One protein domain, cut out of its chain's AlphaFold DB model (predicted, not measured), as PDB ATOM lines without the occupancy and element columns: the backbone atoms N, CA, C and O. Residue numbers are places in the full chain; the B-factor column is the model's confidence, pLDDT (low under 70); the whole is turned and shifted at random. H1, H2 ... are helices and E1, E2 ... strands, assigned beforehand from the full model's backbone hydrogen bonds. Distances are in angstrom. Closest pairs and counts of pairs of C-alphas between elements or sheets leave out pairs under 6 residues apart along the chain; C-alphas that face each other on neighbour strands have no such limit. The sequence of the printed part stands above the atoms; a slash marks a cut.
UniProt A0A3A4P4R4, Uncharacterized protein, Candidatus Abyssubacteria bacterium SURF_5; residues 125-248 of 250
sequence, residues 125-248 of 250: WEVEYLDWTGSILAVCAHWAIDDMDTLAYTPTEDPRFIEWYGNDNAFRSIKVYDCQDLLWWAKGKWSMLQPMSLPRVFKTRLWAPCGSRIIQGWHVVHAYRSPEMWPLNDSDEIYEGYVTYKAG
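Overview. This is residues 125 to 248 of the 250 residues of an uncharacterized protein of Candidatus Abyssubacteria bacterium SURF_5 (UniProt A0A3A4P4R4). A strongly twisted four-stranded sheet, E3 E2 E5 E6, is covered on part of one face by the two-stranded ribbon E1 E4, making a small, lopsided sandwich. H3 stands at one end of it, H2 packs on E2 and E3, and H1 packs on E4 with residues 159 to 161; a long stretch without named elements, residues 223 to 242, runs out past the end of E5 and folds back to E6. The 124 printed residues hold six named strands and three named helices, in the order E1 E2 E3 H1 H2 H3 E4 E5 E6; both sheets are antiparallel and the class is mixed. The whole is compact, with a radius of gyration of the C-alphas of 15.0 A, yet elongated, spanning 45 by 29 by 26 A.

Arrangement. In the larger sheet, E2, residues 136 to 145, and E5, residues 213 to 222, are inner antiparallel neighbours; N 140 and O 219 are 2.8 A apart, within hydrogen-bond range. E3, residues 152 to 155, is an edge strand and forms a hairpin with E2, with N 154 and O 141 at 2.8 A. E6, residues 243 to 246, is the other edge strand and forms a hairpin with E5, with N 214 and O 245 at 3.2 A. E1, residues 125 to 131, and E4, residues 200 to 209, are antiparallel, with N 127 and O 204 at 3.0 A. The two sheets form a sandwich, two sheets face to face; the parts that face each other are 8.0 A centre to centre, with their best planes 32 degrees apart, and the closest C-alphas of E2 and E4 are those of Val 139 and Phe 202, 6.5 A. H2, residues 173 to 177, is on the larger sheet at a height of 6.6 A; its closest C-alpha pair with E2 is Ala 138 and Ser 173, 5.0 A. H3, residues 182 to 193, only grazes that sheet. H1, residues 159 to 165, is not on it; H1 and H3 are close but not clearly touching, with the C-alphas of Phe 161 and Leu 193 at 7.7 A, about perpendicular at 78 degrees. In H1 and H3 every O i to N i+4 pair is within hydrogen-bond range; in H2 0 of 1 is, and 1 of 2 O i to N i+3 pairs.

Along the chain. E1 begins at C-alpha 125 (-59.522, 6.427, -40.125) and measures 20.0 A. E2 measures 26.7 A, E4 29.5 A, E5 29.1 A and H3 16.0 A. E3 and E6 each measure 10.0 A, H1 10.1 A and H2 8.2 A. H3 ends at C-alpha 193 (-36.806, 12.480, -50.833), and E6 at C-alpha 246 (-62.855, -0.899, -35.032).

Size, cuts and confidence. The two C-alphas farthest apart, those of Gly 211 and Glu 228, are 48.3 A apart. The printed part has no cut, and the link E5 to E6, 20 residues, is long. The mean pLDDT of the printed part is 80.5; residues 224 to 248 are under 70.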
ATOM      1  N   TRP A 125     -60.625   6.704 -41.022       78.94
ATOM      2  CA  TRP A 125     -59.522   6.427 -40.125       78.94
ATOM      3  C   TRP A 125     -58.203   6.755 -40.806       78.94
ATOM      4  O   TRP A 125     -57.995   6.434 -41.974       78.94
ATOM      5  N   GLU A 126     -57.307   7.394 -40.073       85.38
ATOM      6  CA  GLU A 126     -56.002   7.786 -40.579       85.38
ATOM      7  C   GLU A 126     -54.958   6.734 -40.224       85.38
ATOM      8  O   GLU A 126     -54.868   6.308 -39.073       85.38
ATOM      9  N   VAL A 127     -54.188   6.310 -41.221       87.56
ATOM     10  CA  VAL A 127     -53.100   5.346 -41.056       87.56
ATOM     11  C   VAL A 127     -51.794   5.955 -41.527       87.56
ATOM     12  O   VAL A 127     -51.758   6.743 -42.479       87.56
ATOM     13  N   GLU A 128     -50.720   5.570 -40.848       92.56
ATOM     14  CA  GLU A 128     -49.389   6.111 -41.072       92.56
ATOM     15  C   GLU A 128     -48.361   4.981 -41.083       92.56
ATOM     16  O   GLU A 128     -48.408   4.072 -40.254       92.56
ATOM     17  N   TYR A 129     -47.418   5.072 -42.013       92.06
ATOM     18  CA  TYR A 129     -46.212   4.260 -42.041       92.06
ATOM     19  C   TYR A 129     -45.000   5.176 -41.849       92.06
ATOM     20  O   TYR A 129     -44.831   6.159 -42.577       92.06
ATOM     21  N   LEU A 130     -44.149   4.858 -40.873       95.06
ATOM     22  CA  LEU A 130     -42.970   5.657 -40.536       95.06
ATOM     23  C   LEU A 130     -41.706   5.051 -41.149       95.06
ATOM     24  O   LEU A 130     -41.300   3.951 -40.784       95.06
ATOM     25  N   ASP A 131     -41.040   5.800 -42.025       92.88
ATOM     26  CA  ASP A 131     -39.715   5.445 -42.538       92.88
ATOM     27  C   ASP A 131     -38.620   6.180 -41.758       92.88
ATOM     28  O   ASP A 131     -38.334   7.355 -41.996       92.88
ATOM     29  N   TRP A 132     -37.973   5.457 -40.845       94.38
ATOM     30  CA  TRP A 132     -36.791   5.918 -40.107       94.38
ATOM     31  C   TRP A 132     -35.474   5.647 -40.834       94.38
ATOM     32  O   TRP A 132     -34.418   6.081 -40.385       94.38
ATOM     33  N   THR A 133     -35.515   4.904 -41.938       89.69
ATOM     34  CA  THR A 133     -34.318   4.479 -42.672       89.69
ATOM     35  C   THR A 133     -33.979   5.427 -43.815       89.69
ATOM     36  O   THR A 133     -32.843   5.446 -44.285       89.69
ATOM     37  N   GLY A 134     -34.972   6.176 -44.299       89.44
ATOM     38  CA  GLY A 134     -34.872   6.991 -45.503       89.44
ATOM     39  C   GLY A 134     -34.781   6.172 -46.789       89.44
ATOM     40  O   GLY A 134     -34.543   6.758 -47.846       89.44
ATOM     41  N   SER A 135     -34.954   4.847 -46.719       87.31
ATOM     42  CA  SER A 135     -34.844   3.935 -47.863       87.31
ATOM     43  C   SER A 135     -36.157   3.740 -48.616       87.31
ATOM     44  O   SER A 135     -36.146   3.133 -49.680       87.31
ATOM     45  N   ILE A 136     -37.281   4.252 -48.110       90.00
ATOM     46  CA  ILE A 136     -38.595   4.019 -48.712       90.00
ATOM     47  C   ILE A 136     -38.941   5.141 -49.692       90.00
ATOM     48  O   ILE A 136     -38.795   6.329 -49.390       90.00
ATOM     49  N   LEU A 137     -39.397   4.744 -50.883       89.75
ATOM     50  CA  LEU A 137     -39.775   5.619 -51.997       89.75
ATOM     51  C   LEU A 137     -41.283   5.849 -52.082       89.75
ATOM     52  O   LEU A 137     -41.731   6.947 -52.418       89.75
ATOM     53  N   ALA A 138     -42.068   4.811 -51.814       89.50
ATOM     54  CA  ALA A 138     -43.520   4.873 -51.784       89.50
ATOM     55  C   ALA A 138     -44.080   3.804 -50.854       89.50
ATOM     56  O   ALA A 138     -43.484   2.745 -50.673       89.50
ATOM     57  N   VAL A 139     -45.257   4.090 -50.311       87.88
ATOM     58  CA  VAL A 139     -46.047   3.144 -49.530       87.88
ATOM     59  C   VAL A 139     -47.495   3.212 -50.011       87.88
ATOM     60  O   VAL A 139     -48.019   4.288 -50.320       87.88
ATOM     61  N   CYS A 140     -48.164   2.070 -50.050       86.38
ATOM     62  CA  CYS A 140     -49.598   1.967 -50.259       86.38
ATOM     63  C   CYS A 140     -50.208   1.133 -49.141       86.38
ATOM     64  O   CYS A 140     -49.743   0.033 -48.853       86.38
ATOM     65  N   ALA A 141     -51.273   1.643 -48.531       86.44
ATOM     66  CA  ALA A 141     -52.096   0.841 -47.642       86.44
ATOM     67  C   ALA A 141     -52.938  -0.104 -48.502       86.44
ATOM     68  O   ALA A 141     -53.706   0.365 -49.342       86.44
ATOM     69  N   HIS A 142     -52.822  -1.412 -48.308       84.94
ATOM     70  CA  HIS A 142     -53.808  -2.353 -48.833       84.94
ATOM     71  C   HIS A 142     -54.722  -2.777 -47.688       84.94
ATOM     72  O   HIS A 142     -54.263  -3.051 -46.580       84.94
ATOM     73  N   TRP A 143     -56.027  -2.769 -47.915       85.12
ATOM     74  CA  TRP A 143     -56.984  -2.930 -46.829       85.12
ATOM     75  C   TRP A 143     -58.333  -3.433 -47.315       85.12
ATOM     76  O   TRP A 143     -58.671  -3.294 -48.487       85.12
ATOM     77  N   ALA A 144     -59.108  -4.015 -46.413       86.25
ATOM     78  CA  ALA A 144     -60.446  -4.500 -46.698       86.25
ATOM     79  C   ALA A 144     -61.349  -4.362 -45.465       86.25
ATOM     80  O   ALA A 144     -60.863  -4.218 -44.338       86.25
ATOM     81  N   ILE A 145     -62.661  -4.386 -45.687       87.94
ATOM     82  CA  ILE A 145     -63.666  -4.278 -44.626       87.94
ATOM     83  C   ILE A 145     -64.212  -5.674 -44.345       87.94
ATOM     84  O   ILE A 145     -64.726  -6.330 -45.248       87.94
ATOM     85  N   ASP A 146     -64.101  -6.094 -43.088       85.19
ATOM     86  CA  ASP A 146     -64.523  -7.372 -42.509       85.19
ATOM     87  C   ASP A 146     -63.830  -8.626 -43.077       85.19
ATOM     88  O   ASP A 146     -63.414  -9.481 -42.292       85.19
ATOM     89  N   ASP A 147     -63.630  -8.728 -44.391       83.81
ATOM     90  CA  ASP A 147     -62.915  -9.800 -45.085       83.81
ATOM     91  C   ASP A 147     -62.128  -9.282 -46.304       83.81
ATOM     92  O   ASP A 147     -62.307  -8.154 -46.753       83.81
ATOM     93  N   MET A 148     -61.237 -10.113 -46.853       79.75
ATOM     94  CA  MET A 148     -60.323  -9.731 -47.942       79.75
ATOM     95  C   MET A 148     -60.970  -9.707 -49.339       79.75
ATOM     96  O   MET A 148     -60.270  -9.445 -50.324       79.75
ATOM     97  N   ASP A 149     -62.280  -9.953 -49.469       80.06
ATOM     98  CA  ASP A 149     -62.954  -9.921 -50.775       80.06
ATOM     99  C   ASP A 149     -63.120  -8.486 -51.301       80.06
ATOM    100  O   ASP A 149     -63.286  -8.279 -52.501       80.06
ATOM    101  N   THR A 150     -63.031  -7.490 -50.414       79.69
ATOM    102  CA  THR A 150     -63.174  -6.056 -50.723       79.69
ATOM    103  C   THR A 150     -61.839  -5.308 -50.757       79.69
ATOM    104  O   THR A 150     -61.789  -4.110 -50.477       79.69
ATOM    105  N   LEU A 151     -60.750  -6.006 -51.099       81.50
ATOM    106  CA  LEU A 151     -59.398  -5.448 -51.072       81.50
ATOM    107  C   LEU A 151     -59.282  -4.160 -51.906       81.50
ATOM    108  O   LEU A 151     -59.543  -4.136 -53.110       81.50
ATOM    109  N   ALA A 152     -58.847  -3.094 -51.248       81.94
ATOM    110  CA  ALA A 152     -58.583  -1.783 -51.808       81.94
ATOM    111  C   ALA A 152     -57.121  -1.392 -51.563       81.94
ATOM    112  O   ALA A 152     -56.515  -1.792 -50.572       81.94
ATOM    113  N   TYR A 153     -56.564  -0.585 -52.464       81.06
ATOM    114  CA  TYR A 153     -55.176  -0.119 -52.419       81.06
ATOM    115  C   TYR A 153     -55.152   1.402 -52.401       81.06
ATOM    116  O   TYR A 153     -55.438   2.026 -53.422       81.06
ATOM    117  N   THR A 154     -54.837   1.999 -51.252       84.00
ATOM    118  CA  THR A 154     -54.757   3.449 -51.069       84.00
ATOM    119  C   THR A 154     -53.300   3.906 -51.048       84.00
ATOM    120  O   THR A 154     -52.609   3.685 -50.048       84.00
ATOM    121  N   PRO A 155     -52.825   4.603 -52.095       85.44
ATOM    122  CA  PRO A 155     -51.530   5.263 -52.063       85.44
ATOM    123  C   PRO A 155     -51.442   6.229 -50.889       85.44
ATOM    124  O   PRO A 155     -52.405   6.925 -50.548       85.44
ATOM    125  N   THR A 156     -50.262   6.288 -50.297       90.19
ATOM    126  CA  THR A 156     -49.933   7.248 -49.245       90.19
ATOM    127  C   THR A 156     -48.931   8.263 -49.770       90.19
ATOM    128  O   THR A 156     -48.344   8.069 -50.831       90.19
ATOM    129  N   GLU A 157     -48.730   9.357 -49.051       93.50
ATOM    130  CA  GLU A 157     -47.647  10.294 -49.340       93.50
ATOM    131  C   GLU A 157     -47.214  10.970 -48.041       93.50
ATOM    132  O   GLU A 157     -48.020  11.106 -47.118       93.50
ATOM    133  N   ASP A 158     -45.958  11.408 -47.975       95.12
ATOM    134  CA  ASP A 158     -45.546  12.342 -46.931       95.12
ATOM    135  C   ASP A 158     -46.177  13.720 -47.198       95.12
ATOM    136  O   ASP A 158     -45.957  14.278 -48.279       95.12
ATOM    137  N   PRO A 159     -46.950  14.308 -46.264       93.62
ATOM    138  CA  PRO A 159     -47.580  15.610 -46.484       93.62
ATOM    139  C   PRO A 159     -46.588  16.705 -46.897       93.62
ATOM    140  O   PRO A 159     -46.918  17.545 -47.734       93.62
ATOM    141  N   ARG A 160     -45.348  16.642 -46.394       95.88
ATOM    142  CA  ARG A 160     -44.280  17.588 -46.749       95.88
ATOM    143  C   ARG A 160     -43.858  17.446 -48.211       95.88
ATOM    144  O   ARG A 160     -43.508  18.432 -48.845       95.88
ATOM    145  N   PHE A 161     -43.931  16.240 -48.785       95.56
ATOM    146  CA  PHE A 161     -43.655  16.037 -50.209       95.56
ATOM    147  C   PHE A 161     -44.675  16.788 -51.074       95.56
ATOM    148  O   PHE A 161     -44.306  17.417 -52.063       95.56
ATOM    149  N   ILE A 162     -45.958  16.747 -50.693       92.62
ATOM    150  CA  ILE A 162     -47.023  17.477 -51.398       92.62
ATOM    151  C   ILE A 162     -46.815  18.985 -51.256       92.62
ATOM    152  O   ILE A 162     -46.929  19.703 -52.246       92.62
ATOM    153  N   GLU A 163     -46.484  19.454 -50.053       94.38
ATOM    154  CA  GLU A 163     -46.196  20.866 -49.781       94.38
ATOM    155  C   GLU A 163     -45.029  21.391 -50.630       94.38
ATOM    156  O   GLU A 163     -45.127  22.462 -51.222       94.38
ATOM    157  N   TRP A 164     -43.937  20.628 -50.733       96.62
ATOM    158  CA  TRP A 164     -42.721  21.074 -51.417       96.62
ATOM    159  C   TRP A 164     -42.810  20.964 -52.937       96.62
ATOM    160  O   TRP A 164     -42.230  21.782 -53.651       96.62
ATOM    161  N   TYR A 165     -43.501  19.940 -53.444       95.94
ATOM    162  CA  TYR A 165     -43.414  19.555 -54.854       95.94
ATOM    163  C   TYR A 165     -44.745  19.572 -55.606       95.94
ATOM    164  O   TYR A 165     -44.750  19.402 -56.829       95.94
ATOM    165  N   GLY A 166     -45.855  19.793 -54.902       92.88
ATOM    166  CA  GLY A 166     -47.196  19.882 -55.461       92.88
ATOM    167  C   GLY A 166     -47.911  18.535 -55.596       92.88
ATOM    168  O   GLY A 166     -47.313  17.464 -55.731       92.88
ATOM    169  N   ASN A 167     -49.245  18.597 -55.595       86.56
ATOM    170  CA  ASN A 167     -50.106  17.418 -55.682       86.56
ATOM    171  C   ASN A 167     -50.024  16.716 -57.054       86.56
ATOM    172  O   ASN A 167     -50.159  15.497 -57.115       86.56
ATOM    173  N   ASP A 168     -49.722  17.445 -58.129       89.19
ATOM    174  CA  ASP A 168     -49.672  16.900 -59.496       89.19
ATOM    175  C   ASP A 168     -48.277  16.417 -59.919       89.19
ATOM    176  O   ASP A 168     -48.052  16.062 -61.076       89.19
ATOM    177  N   ASN A 169     -47.324  16.383 -58.984       92.56
ATOM    178  CA  ASN A 169     -45.954  15.992 -59.277       92.56
ATOM    179  C   ASN A 169     -45.869  14.566 -59.862       92.56
ATOM    180  O   ASN A 169     -46.485  13.623 -59.356       92.56
ATOM    181  N   ALA A 170     -45.056  14.383 -60.906       92.62
ATOM    182  CA  ALA A 170     -44.891  13.091 -61.577       92.62
ATOM    183  C   ALA A 170     -44.311  11.993 -60.663       92.62
ATOM    184  O   ALA A 170     -44.518  10.807 -60.913       92.62
ATOM    185  N   PHE A 171     -43.637  12.380 -59.577       93.00
ATOM    186  CA  PHE A 171     -43.027  11.477 -58.602       93.00
ATOM    187  C   PHE A 171     -43.899  11.253 -57.356       93.00
ATOM    188  O   PHE A 171     -43.436  10.733 -56.344       93.00
ATOM    189  N   ARG A 172     -45.186  11.622 -57.384       91.44
ATOM    190  CA  ARG A 172     -46.126  11.206 -56.332       91.44
ATOM    191  C   ARG A 172     -46.164   9.682 -56.215       91.44
ATOM    192  O   ARG A 172     -46.133   8.989 -57.230       91.44
ATOM    193  N   SER A 173     -46.308   9.154 -55.002       88.31
ATOM    194  CA  SER A 173     -46.371   7.704 -54.766       88.31
ATOM    195  C   SER A 173     -47.509   7.022 -55.526       88.31
ATOM    196  O   SER A 173     -47.333   5.904 -55.984       88.31
ATOM    197  N   ILE A 174     -48.637   7.701 -55.776       84.25
ATOM    198  CA  ILE A 174     -49.716   7.160 -56.626       84.25
ATOM    199  C   ILE A 174     -49.261   6.860 -58.063       84.25
ATOM    200  O   ILE A 174     -49.800   5.963 -58.700       84.25
ATOM    201  N   LYS A 175     -48.261   7.584 -58.580       84.62
ATOM    202  CA  LYS A 175     -47.811   7.464 -59.972       84.62
ATOM    203  C   LYS A 175     -46.954   6.226 -60.219       84.62
ATOM    204  O   LYS A 175     -46.814   5.845 -61.375       84.62
ATOM    205  N   VAL A 176     -46.437   5.568 -59.174       82.19
ATOM    206  CA  VAL A 176     -45.660   4.325 -59.329       82.19
ATOM    207  C   VAL A 176     -46.480   3.230 -60.019       82.19
ATOM    208  O   VAL A 176     -45.938   2.462 -60.802       82.19
ATOM    209  N   TYR A 177     -47.798   3.207 -59.802       74.12
ATOM    210  CA  TYR A 177     -48.700   2.188 -60.347       74.12
ATOM    211  C   TYR A 177     -49.044   2.384 -61.830       74.12
ATOM    212  O   TYR A 177     -49.505   1.447 -62.473       74.12
ATOM    213  N   ASP A 178     -48.795   3.580 -62.366       74.44
ATOM    214  CA  ASP A 178     -49.026   3.941 -63.772       74.44
ATOM    215  C   ASP A 178     -47.736   4.115 -64.571       74.44
ATOM    216  O   ASP A 178     -47.762   4.364 -65.780       74.44
ATOM    217  N   CYS A 179     -46.591   4.064 -63.897       77.25
ATOM    218  CA  CYS A 179     -45.334   4.416 -64.517       77.25
ATOM    219  C   CYS A 179     -44.788   3.245 -65.341       77.25
ATOM    220  O   CYS A 179     -44.558   2.154 -64.827       77.25
ATOM    221  N   GLN A 180     -44.542   3.489 -66.629       81.12
ATOM    222  CA  GLN A 180     -43.920   2.504 -67.518       81.12
ATOM    223  C   GLN A 180     -42.415   2.353 -67.251       81.12
ATOM    224  O   GLN A 180     -41.882   1.252 -67.366       81.12
ATOM    225  N   ASP A 181     -41.741   3.445 -66.880       84.56
ATOM    226  CA  ASP A 181     -40.317   3.464 -66.532       84.56
ATOM    227  C   ASP A 181     -40.145   3.647 -65.021       84.56
ATOM    228  O   ASP A 181     -39.895   4.741 -64.499       84.56
ATOM    229  N   LEU A 182     -40.305   2.538 -64.301       81.50
ATOM    230  CA  LEU A 182     -40.221   2.545 -62.848       81.50
ATOM    231  C   LEU A 182     -38.820   2.920 -62.335       81.50
ATOM    232  O   LEU A 182     -38.699   3.443 -61.227       81.50
ATOM    233  N   LEU A 183     -37.761   2.692 -63.122       83.25
ATOM    234  CA  LEU A 183     -36.397   3.056 -62.737       83.25
ATOM    235  C   LEU A 183     -36.202   4.575 -62.780       83.25
ATOM    236  O   LEU A 183     -35.632   5.148 -61.847       83.25
ATOM    237  N   TRP A 184     -36.685   5.235 -63.837       88.19
ATOM    238  CA  TRP A 184     -36.717   6.697 -63.916       88.19
ATOM    239  C   TRP A 184     -37.515   7.293 -62.756       88.19
ATOM    240  O   TRP A 184     -37.015   8.181 -62.057       88.19
ATOM    241  N   TRP A 185     -38.719   6.762 -62.510       89.56
ATOM    242  CA  TRP A 185     -39.569   7.232 -61.419       89.56
ATOM    243  C   TRP A 185     -38.860   7.092 -60.073       89.56
ATOM    244  O   TRP A 185     -38.807   8.048 -59.298       89.56
ATOM    245  N   ALA A 186     -38.237   5.942 -59.820       87.00
ATOM    246  CA  ALA A 186     -37.574   5.681 -58.556       87.00
ATOM    247  C   ALA A 186     -36.345   6.575 -58.330       87.00
ATOM    248  O   ALA A 186     -36.172   7.102 -57.233       87.00
ATOM    249  N   LYS A 187     -35.522   6.814 -59.361       88.25
ATOM    250  CA  LYS A 187     -34.374   7.741 -59.282       88.25
ATOM    251  C   LYS A 187     -34.814   9.180 -59.014       88.25
ATOM    252  O   LYS A 187     -34.201   9.873 -58.193       88.25
ATOM    253  N   GLY A 188     -35.876   9.629 -59.682       92.12
ATOM    254  CA  GLY A 188     -36.439  10.960 -59.467       92.12
ATOM    255  C   GLY A 188     -37.026  11.108 -58.065       92.12
ATOM    256  O   GLY A 188     -36.618  12.004 -57.324       92.12
ATOM    257  N   LYS A 189     -37.887  10.169 -57.650       93.12
ATOM    258  CA  LYS A 189     -38.464  10.137 -56.300       93.12
ATOM    259  C   LYS A 189     -37.380  10.102 -55.228       93.12
ATOM    260  O   LYS A 189     -37.438  10.898 -54.298       93.12
ATOM    261  N   TRP A 190     -36.358   9.257 -55.380       91.56
ATOM    262  CA  TRP A 190     -35.225   9.193 -54.453       91.56
ATOM    263  C   TRP A 190     -34.565  10.557 -54.261       91.56
ATOM    264  O   TRP A 190     -34.423  11.016 -53.128       91.56
ATOM    265  N   SER A 191     -34.215  11.221 -55.365       92.56
ATOM    266  CA  SER A 191     -33.537  12.523 -55.355       92.56
ATOM    267  C   SER A 191     -34.355  13.597 -54.633       92.56
ATOM    268  O   SER A 191     -33.796  14.418 -53.911       92.56
ATOM    269  N   MET A 192     -35.683  13.559 -54.774       95.12
ATOM    270  CA  MET A 192     -36.605  14.481 -54.103       95.12
ATOM    271  C   MET A 192     -36.817  14.159 -52.620       95.12
ATOM    272  O   MET A 192     -37.119  15.046 -51.830       95.12
ATOM    273  N   LEU A 193     -36.658  12.897 -52.224       93.56
ATOM    274  CA  LEU A 193     -36.806  12.480 -50.833       93.56
ATOM    275  C   LEU A 193     -35.528  12.689 -50.002       93.56
ATOM    276  O   LEU A 193     -35.621  12.812 -48.780       93.56
ATOM    277  N   GLN A 194     -34.341  12.736 -50.621       91.31
ATOM    278  CA  GLN A 194     -33.064  12.979 -49.927       91.31
ATOM    279  C   GLN A 194     -33.035  14.229 -49.025       91.31
ATOM    280  O   GLN A 194     -32.545  14.109 -47.903       91.31
ATOM    281  N   PRO A 195     -33.542  15.406 -49.442       94.12
ATOM    282  CA  PRO A 195     -33.523  16.596 -48.588       94.12
ATOM    283  C   PRO A 195     -34.552  16.564 -47.447       94.12
ATOM    284  O   PRO A 195     -34.527  17.441 -46.584       94.12
ATOM    285  N   MET A 196     -35.480  15.601 -47.430       94.44
ATOM    286  CA  MET A 196     -36.522  15.523 -46.405       94.44
ATOM    287  C   MET A 196     -35.987  14.893 -45.116       94.44
ATOM    288  O   MET A 196     -35.346  13.843 -45.145       94.44
ATOM    289  N   SER A 197     -36.302  15.499 -43.967       95.12
ATOM    290  CA  SER A 197     -35.908  14.973 -42.657       95.12
ATOM    291  C   SER A 197     -36.658  13.691 -42.284       95.12
ATOM    292  O   SER A 197     -37.829  13.507 -42.634       95.12
ATOM    293  N   LEU A 198     -35.981  12.821 -41.531       96.44
ATOM    294  CA  LEU A 198     -36.546  11.586 -40.990       96.44
ATOM    295  C   LEU A 198     -37.267  11.827 -39.642       96.44
ATOM    296  O   LEU A 198     -36.881  12.749 -38.919       96.44
ATOM    297  N   PRO A 199     -38.267  10.996 -39.285       96.81
ATOM    298  CA  PRO A 199     -38.863   9.963 -40.132       96.81
ATOM    299  C   PRO A 199     -39.682  10.579 -41.271       96.81
ATOM    300  O   PRO A 199     -40.238  11.671 -41.137       96.81
ATOM    301  N   ARG A 200     -39.767   9.881 -42.407       95.19
ATOM    302  CA  ARG A 200     -40.804  10.183 -43.405       95.19
ATOM    303  C   ARG A 200     -42.111   9.550 -42.955       95.19
ATOM    304  O   ARG A 200     -42.101   8.427 -42.456       95.19
ATOM    305  N   VAL A 201     -43.214  10.277 -43.097       95.50
ATOM    306  CA  VAL A 201     -44.529   9.875 -42.580       95.50
ATOM    307  C   VAL A 201     -45.468   9.659 -43.751       95.50
ATOM    308  O   VAL A 201     -46.113  10.585 -44.229       95.50
ATOM    309  N   PHE A 202     -45.541   8.423 -44.222       93.62
ATOM    310  CA  PHE A 202     -46.421   8.032 -45.313       93.62
ATOM    311  C   PHE A 202     -47.847   7.893 -44.796       93.62
ATOM    312  O   PHE A 202     -48.154   6.975 -44.039       93.62
ATOM    313  N   LYS A 203     -48.715   8.824 -45.190       91.31
ATOM    314  CA  LYS A 203     -50.020   9.015 -44.562       91.31
ATOM    315  C   LYS A 203     -51.169   8.871 -45.548       91.31
ATOM    316  O   LYS A 203     -51.073   9.310 -46.695       91.31
ATOM    317  N   THR A 204     -52.269   8.264 -45.102       87.19
ATOM    318  CA  THR A 204     -53.527   8.237 -45.857       87.19
ATOM    319  C   THR A 204     -54.741   8.015 -44.960       87.19
ATOM    320  O   THR A 204     -54.613   7.794 -43.755       87.19
ATOM    321  N   ARG A 205     -55.935   8.074 -45.555       85.88
ATOM    322  CA  ARG A 205     -57.203   7.767 -44.893       85.88
ATOM    323  C   ARG A 205     -57.862   6.546 -45.514       85.88
ATOM    324  O   ARG A 205     -57.802   6.343 -46.724       85.88
ATOM    325  N   LEU A 206     -58.491   5.755 -44.659       85.69
ATOM    326  CA  LEU A 206     -59.310   4.590 -44.977       85.69
ATOM    327  C   LEU A 206     -60.741   4.892 -44.517       85.69
ATOM    328  O   LEU A 206     -60.913   5.667 -43.582       85.69
ATOM    329  N   TRP A 207     -61.764   4.313 -45.143       86.94
ATOM    330  CA  TRP A 207     -63.169   4.586 -44.804       86.94
ATOM    331  C   TRP A 207     -63.940   3.287 -44.618       86.94
ATOM    332  O   TRP A 207     -63.832   2.391 -45.445       86.94
ATOM    333  N   ALA A 208     -64.745   3.188 -43.565       88.06
ATOM    334  CA  ALA A 208     -65.596   2.023 -43.328       88.06
ATOM    335  C   ALA A 208     -66.847   2.412 -42.527       88.06
ATOM    336  O   ALA A 208     -66.843   3.467 -41.884       88.06
ATOM    337  N   PRO A 209     -67.909   1.585 -42.534       91.31
ATOM    338  CA  PRO A 209     -69.000   1.738 -41.582       91.31
ATOM    339  C   PRO A 209     -68.481   1.761 -40.141       91.31
ATOM    340  O   PRO A 209     -67.583   1.002 -39.770       91.31
ATOM    341  N   CYS A 210     -69.046   2.643 -39.324       89.69
ATOM    342  CA  CYS A 210     -68.755   2.740 -37.905       89.69
ATOM    343  C   CYS A 210     -69.019   1.383 -37.238       89.69
ATOM    344  O   CYS A 210     -70.075   0.776 -37.417       89.69
ATOM    345  N   GLY A 211     -68.036   0.885 -36.493       87.25
ATOM    346  CA  GLY A 211     -68.068  -0.428 -35.860       87.25
ATOM    347  C   GLY A 211     -67.555  -1.597 -36.710       87.25
ATOM    348  O   GLY A 211     -67.363  -2.673 -36.142       87.25
ATOM    349  N   SER A 212     -67.291  -1.417 -38.010       87.88
ATOM    350  CA  SER A 212     -66.708  -2.472 -38.856       87.88
ATOM    351  C   SER A 212     -65.246  -2.750 -38.517       87.88
ATOM    352  O   SER A 212     -64.516  -1.875 -38.031       87.88
ATOM    353  N   ARG A 213     -64.803  -3.975 -38.829       88.56
ATOM    354  CA  ARG A 213     -63.399  -4.374 -38.730       88.56
ATOM    355  C   ARG A 213     -62.675  -3.968 -40.006       88.56
ATOM    356  O   ARG A 213     -63.054  -4.399 -41.091       88.56
ATOM    357  N   ILE A 214     -61.591  -3.210 -39.881       86.19
ATOM    358  CA  ILE A 214     -60.683  -2.968 -41.006       86.19
ATOM    359  C   ILE A 214     -59.500  -3.925 -40.898       86.19
ATOM    360  O   ILE A 214     -58.883  -4.040 -39.845       86.19
ATOM    361  N   ILE A 215     -59.214  -4.623 -41.990       86.62
ATOM    362  CA  ILE A 215     -58.045  -5.480 -42.162       86.62
ATOM    363  C   ILE A 215     -57.052  -4.683 -43.005       86.62
ATOM    364  O   ILE A 215     -57.372  -4.365 -44.146       86.62
ATOM    365  N   GLN A 216     -55.885  -4.322 -42.466       86.56
ATOM    366  CA  GLN A 216     -54.926  -3.427 -43.130       86.56
ATOM    367  C   GLN A 216     -53.507  -4.004 -43.138       86.56
ATOM    368  O   GLN A 216     -53.061  -4.555 -42.136       86.56
ATOM    369  N   GLY A 217     -52.810  -3.835 -44.264       85.69
ATOM    370  CA  GLY A 217     -51.373  -4.065 -44.431       85.69
ATOM    371  C   GLY A 217     -50.737  -3.028 -45.368       85.69
ATOM    372  O   GLY A 217     -51.397  -2.070 -45.799       85.69
ATOM    373  N   TRP A 218     -49.442  -3.172 -45.640       84.44
ATOM    374  CA  TRP A 218     -48.643  -2.194 -46.380       84.44
ATOM    375  C   TRP A 218     -47.916  -2.843 -47.555       84.44
ATOM    376  O   TRP A 218     -47.248  -3.852 -47.386       84.44
ATOM    377  N   HIS A 219     -47.992  -2.212 -48.723       82.06
ATOM    378  CA  HIS A 219     -47.096  -2.469 -49.847       82.06
ATOM    379  C   HIS A 219     -46.058  -1.343 -49.885       82.06
ATOM    380  O   HIS A 219     -46.423  -0.169 -49.995       82.06
ATOM    381  N   VAL A 220     -44.778  -1.696 -49.757       83.50
ATOM    382  CA  VAL A 220     -43.666  -0.750 -49.607       83.50
ATOM    383  C   VAL A 220     -42.705  -0.872 -50.786       83.50
ATOM    384  O   VAL A 220     -42.256  -1.957 -51.132       83.50
ATOM    385  N   VAL A 221     -42.352   0.265 -51.379       82.38
ATOM    386  CA  VAL A 221     -41.361   0.358 -52.451       82.38
ATOM    387  C   VAL A 221     -40.062   0.904 -51.875       82.38
ATOM    388  O   VAL A 221     -40.002   2.063 -51.453       82.38
ATOM    389  N   HIS A 222     -39.009   0.092 -51.889       83.00
ATOM    390  CA  HIS A 222     -37.687   0.467 -51.388       83.00
ATOM    391  C   HIS A 222     -36.768   0.982 -52.501       83.00
ATOM    392  O   HIS A 222     -36.780   0.498 -53.633       83.00
ATOM    393  N   ALA A 223     -35.902   1.930 -52.154       75.62
ATOM    394  CA  ALA A 223     -34.707   2.247 -52.914       75.62
ATOM    395  C   ALA A 223     -33.655   1.171 -52.619       75.62
ATOM    396  O   ALA A 223     -33.204   1.034 -51.477       75.62
ATOM    397  N   TYR A 224     -33.240   0.399 -53.625       64.94
ATOM    398  CA  TYR A 224     -32.094  -0.491 -53.446       64.94
ATOM    399  C   TYR A 224     -30.844   0.348 -53.148       64.94
ATOM    400  O   TYR A 224     -30.579   1.353 -53.808       64.94
ATOM    401  N   ARG A 225     -30.047  -0.076 -52.158       49.41
ATOM    402  CA  ARG A 225     -28.851   0.654 -51.692       49.41
ATOM    403  C   ARG A 225     -27.709   0.739 -52.726       49.41
ATOM    404  O   ARG A 225     -26.708   1.386 -52.436       49.41
ATOM    405  N   SER A 226     -27.831   0.123 -53.909       43.75
ATOM    406  CA  SER A 226     -26.815   0.159 -54.976       43.75
ATOM    407  C   SER A 226     -27.432   0.468 -56.353       43.75
ATOM    408  O   SER A 226     -28.382  -0.215 -56.742       43.75
ATOM    409  N   PRO A 227     -26.882   1.430 -57.130       46.47
ATOM    410  CA  PRO A 227     -27.278   1.734 -58.514       46.47
ATOM    411  C   PRO A 227     -27.226   0.548 -59.488       46.47
ATOM    412  O   PRO A 227     -27.863   0.600 -60.537       46.47
ATOM    413  N   GLU A 228     -26.491  -0.509 -59.143       47.25
ATOM    414  CA  GLU A 228     -26.213  -1.656 -60.016       47.25
ATOM    415  C   GLU A 228     -27.155  -2.848 -59.773       47.25
ATOM    416  O   GLU A 228     -27.224  -3.754 -60.597       47.25
ATOM    417  N   MET A 229     -27.920  -2.840 -58.673       47.59
ATOM    418  CA  MET A 229     -28.852  -3.917 -58.295       47.59
ATOM    419  C   MET A 229     -30.309  -3.450 -58.257       47.59
ATOM    420  O   MET A 229     -31.088  -3.886 -57.418       47.59
ATOM    421  N   TRP A 230     -30.682  -2.552 -59.166       51.97
ATOM    422  CA  TRP A 230     -32.081  -2.208 -59.393       51.97
ATOM    423  C   TRP A 230     -32.734  -3.282 -60.269       51.97
ATOM    424  O   TRP A 230     -32.705  -3.199 -61.496       51.97
ATOM    425  N   PRO A 231     -33.429  -4.230 -59.647       47.75
ATOM    426  CA  PRO A 231     -34.842  -4.328 -59.916       47.75
ATOM    427  C   PRO A 231     -35.566  -3.872 -58.659       47.75
ATOM    428  O   PRO A 231     -35.164  -4.189 -57.539       47.75
ATOM    429  N   LEU A 232     -36.624  -3.085 -58.845       48.28
ATOM    430  CA  LEU A 232     -37.610  -2.903 -57.791       48.28
ATOM    431  C   LEU A 232     -37.967  -4.301 -57.323       48.28
ATOM    432  O   LEU A 232     -38.454  -5.114 -58.108       48.28
ATOM    433  N   ASN A 233     -37.637  -4.600 -56.075       44.22
ATOM    434  CA  ASN A 233     -38.225  -5.757 -55.468       44.22
ATOM    435  C   ASN A 233     -39.704  -5.375 -55.400       44.22
ATOM    436  O   ASN A 233     -40.091  -4.551 -54.574       44.22
ATOM    437  N   ASP A 234     -40.526  -5.988 -56.247       44.19
ATOM    438  CA  ASP A 234     -41.911  -6.313 -55.903       44.19
ATOM    439  C   ASP A 234     -41.884  -7.291 -54.701       44.19
ATOM    440  O   ASP A 234     -42.610  -8.280 -54.664       44.19
ATOM    441  N   SER A 235     -41.011  -7.071 -53.703       41.84
ATOM    442  CA  SER A 235     -41.242  -7.586 -52.375       41.84
ATOM    443  C   SER A 235     -42.419  -6.768 -51.887       41.84
ATOM    444  O   SER A 235     -42.276  -5.742 -51.223       41.84
ATOM    445  N   ASP A 236     -43.594  -7.243 -52.270       42.22
ATOM    446  CA  ASP A 236     -44.666  -7.572 -51.358       42.22
ATOM    447  C   ASP A 236     -44.047  -8.101 -50.043       42.22
ATOM    448  O   ASP A 236     -44.173  -9.270 -49.690       42.22
ATOM    449  N   GLU A 237     -43.358  -7.241 -49.281       39.03
ATOM    450  CA  GLU A 237     -43.305  -7.350 -47.833       39.03
ATOM    451  C   GLU A 237     -44.729  -7.050 -47.380       39.03
ATOM    452  O   GLU A 237     -45.035  -6.010 -46.801       39.03
ATOM    453  N   ILE A 238     -45.627  -7.983 -47.703       39.56
ATOM    454  CA  ILE A 238     -46.880  -8.146 -47.011       39.56
ATOM    455  C   ILE A 238     -46.414  -8.536 -45.621       39.56
ATOM    456  O   ILE A 238     -46.174  -9.702 -45.311       39.56
ATOM    457  N   TYR A 239     -46.226  -7.537 -44.765       39.62
ATOM    458  CA  TYR A 239     -46.389  -7.778 -43.351       39.62
ATOM    459  C   TYR A 239     -47.838  -8.250 -43.211       39.62
ATOM    460  O   TYR A 239     -48.756  -7.447 -43.083       39.62
ATOM    461  N   GLU A 240     -48.046  -9.570 -43.244       39.09
ATOM    462  CA  GLU A 240     -49.317 -10.243 -42.938       39.09
ATOM    463  C   GLU A 240     -49.693 -10.087 -41.448       39.09
ATOM    464  O   GLU A 240     -50.503 -10.827 -40.897       39.09
ATOM    465  N   GLY A 241     -49.108  -9.102 -40.762       42.06
ATOM    466  CA  GLY A 241     -49.629  -8.567 -39.521       42.06
ATOM    467  C   GLY A 241     -50.785  -7.640 -39.851       42.06
ATOM    468  O   GLY A 241     -50.598  -6.442 -40.034       42.06
ATOM    469  N   TYR A 242     -51.990  -8.193 -39.926       53.06
ATOM    470  CA  TYR A 242     -53.181  -7.370 -40.035       53.06
ATOM    471  C   TYR A 242     -53.422  -6.651 -38.716       53.06
ATOM    472  O   TYR A 242     -53.700  -7.282 -37.694       53.06
ATOM    473  N   VAL A 243     -53.360  -5.322 -38.736       54.38
ATOM    474  CA  VAL A 243     -53.898  -4.547 -37.620       54.38
ATOM    475  C   VAL A 243     -55.400  -4.475 -37.819       54.38
ATOM    476  O   VAL A 243     -55.885  -3.844 -38.757       54.38
ATOM    477  N   THR A 244     -56.137  -5.151 -36.943       58.09
ATOM    478  CA  THR A 244     -57.587  -5.009 -36.874       58.09
ATOM    479  C   THR A 244     -57.925  -3.912 -35.892       58.09
ATOM    480  O   THR A 244     -57.592  -4.008 -34.711       58.09
ATOM    481  N   TYR A 245     -58.628  -2.899 -36.361       66.69
ATOM    482  CA  TYR A 245     -59.206  -1.872 -35.509       66.69
ATOM    483  C   TYR A 245     -60.681  -1.706 -35.855       66.69
ATOM    484  O   TYR A 245     -61.138  -2.102 -36.935       66.69
ATOM    485  N   LYS A 246     -61.428  -1.156 -34.899       68.50
ATOM    486  CA  LYS A 246     -62.855  -0.899 -35.032       68.50
ATOM    487  C   LYS A 246     -63.066   0.561 -35.401       68.50
ATOM    488  O   LYS A 246     -62.618   1.464 -34.696       68.50
ATOM    489  N   ALA A 247     -63.713   0.794 -36.536       66.69
ATOM    490  CA  ALA A 247     -63.954   2.147 -37.016       66.69
ATOM    491  C   ALA A 247     -64.815   2.932 -36.003       66.69
ATOM    492  O   ALA A 247     -65.890   2.470 -35.631       66.69
ATOM    493  N   GLY A 248     -64.354   4.109 -35.561       62.50
ATOM    494  CA  GLY A 248     -65.108   5.001 -34.665       62.50
ATOM    495  C   GLY A 248     -64.820   4.876 -33.160       62.50
ATOM    496  O   GLY A 248     -65.363   5.670 -32.398       62.50
TER     497      GLY A 248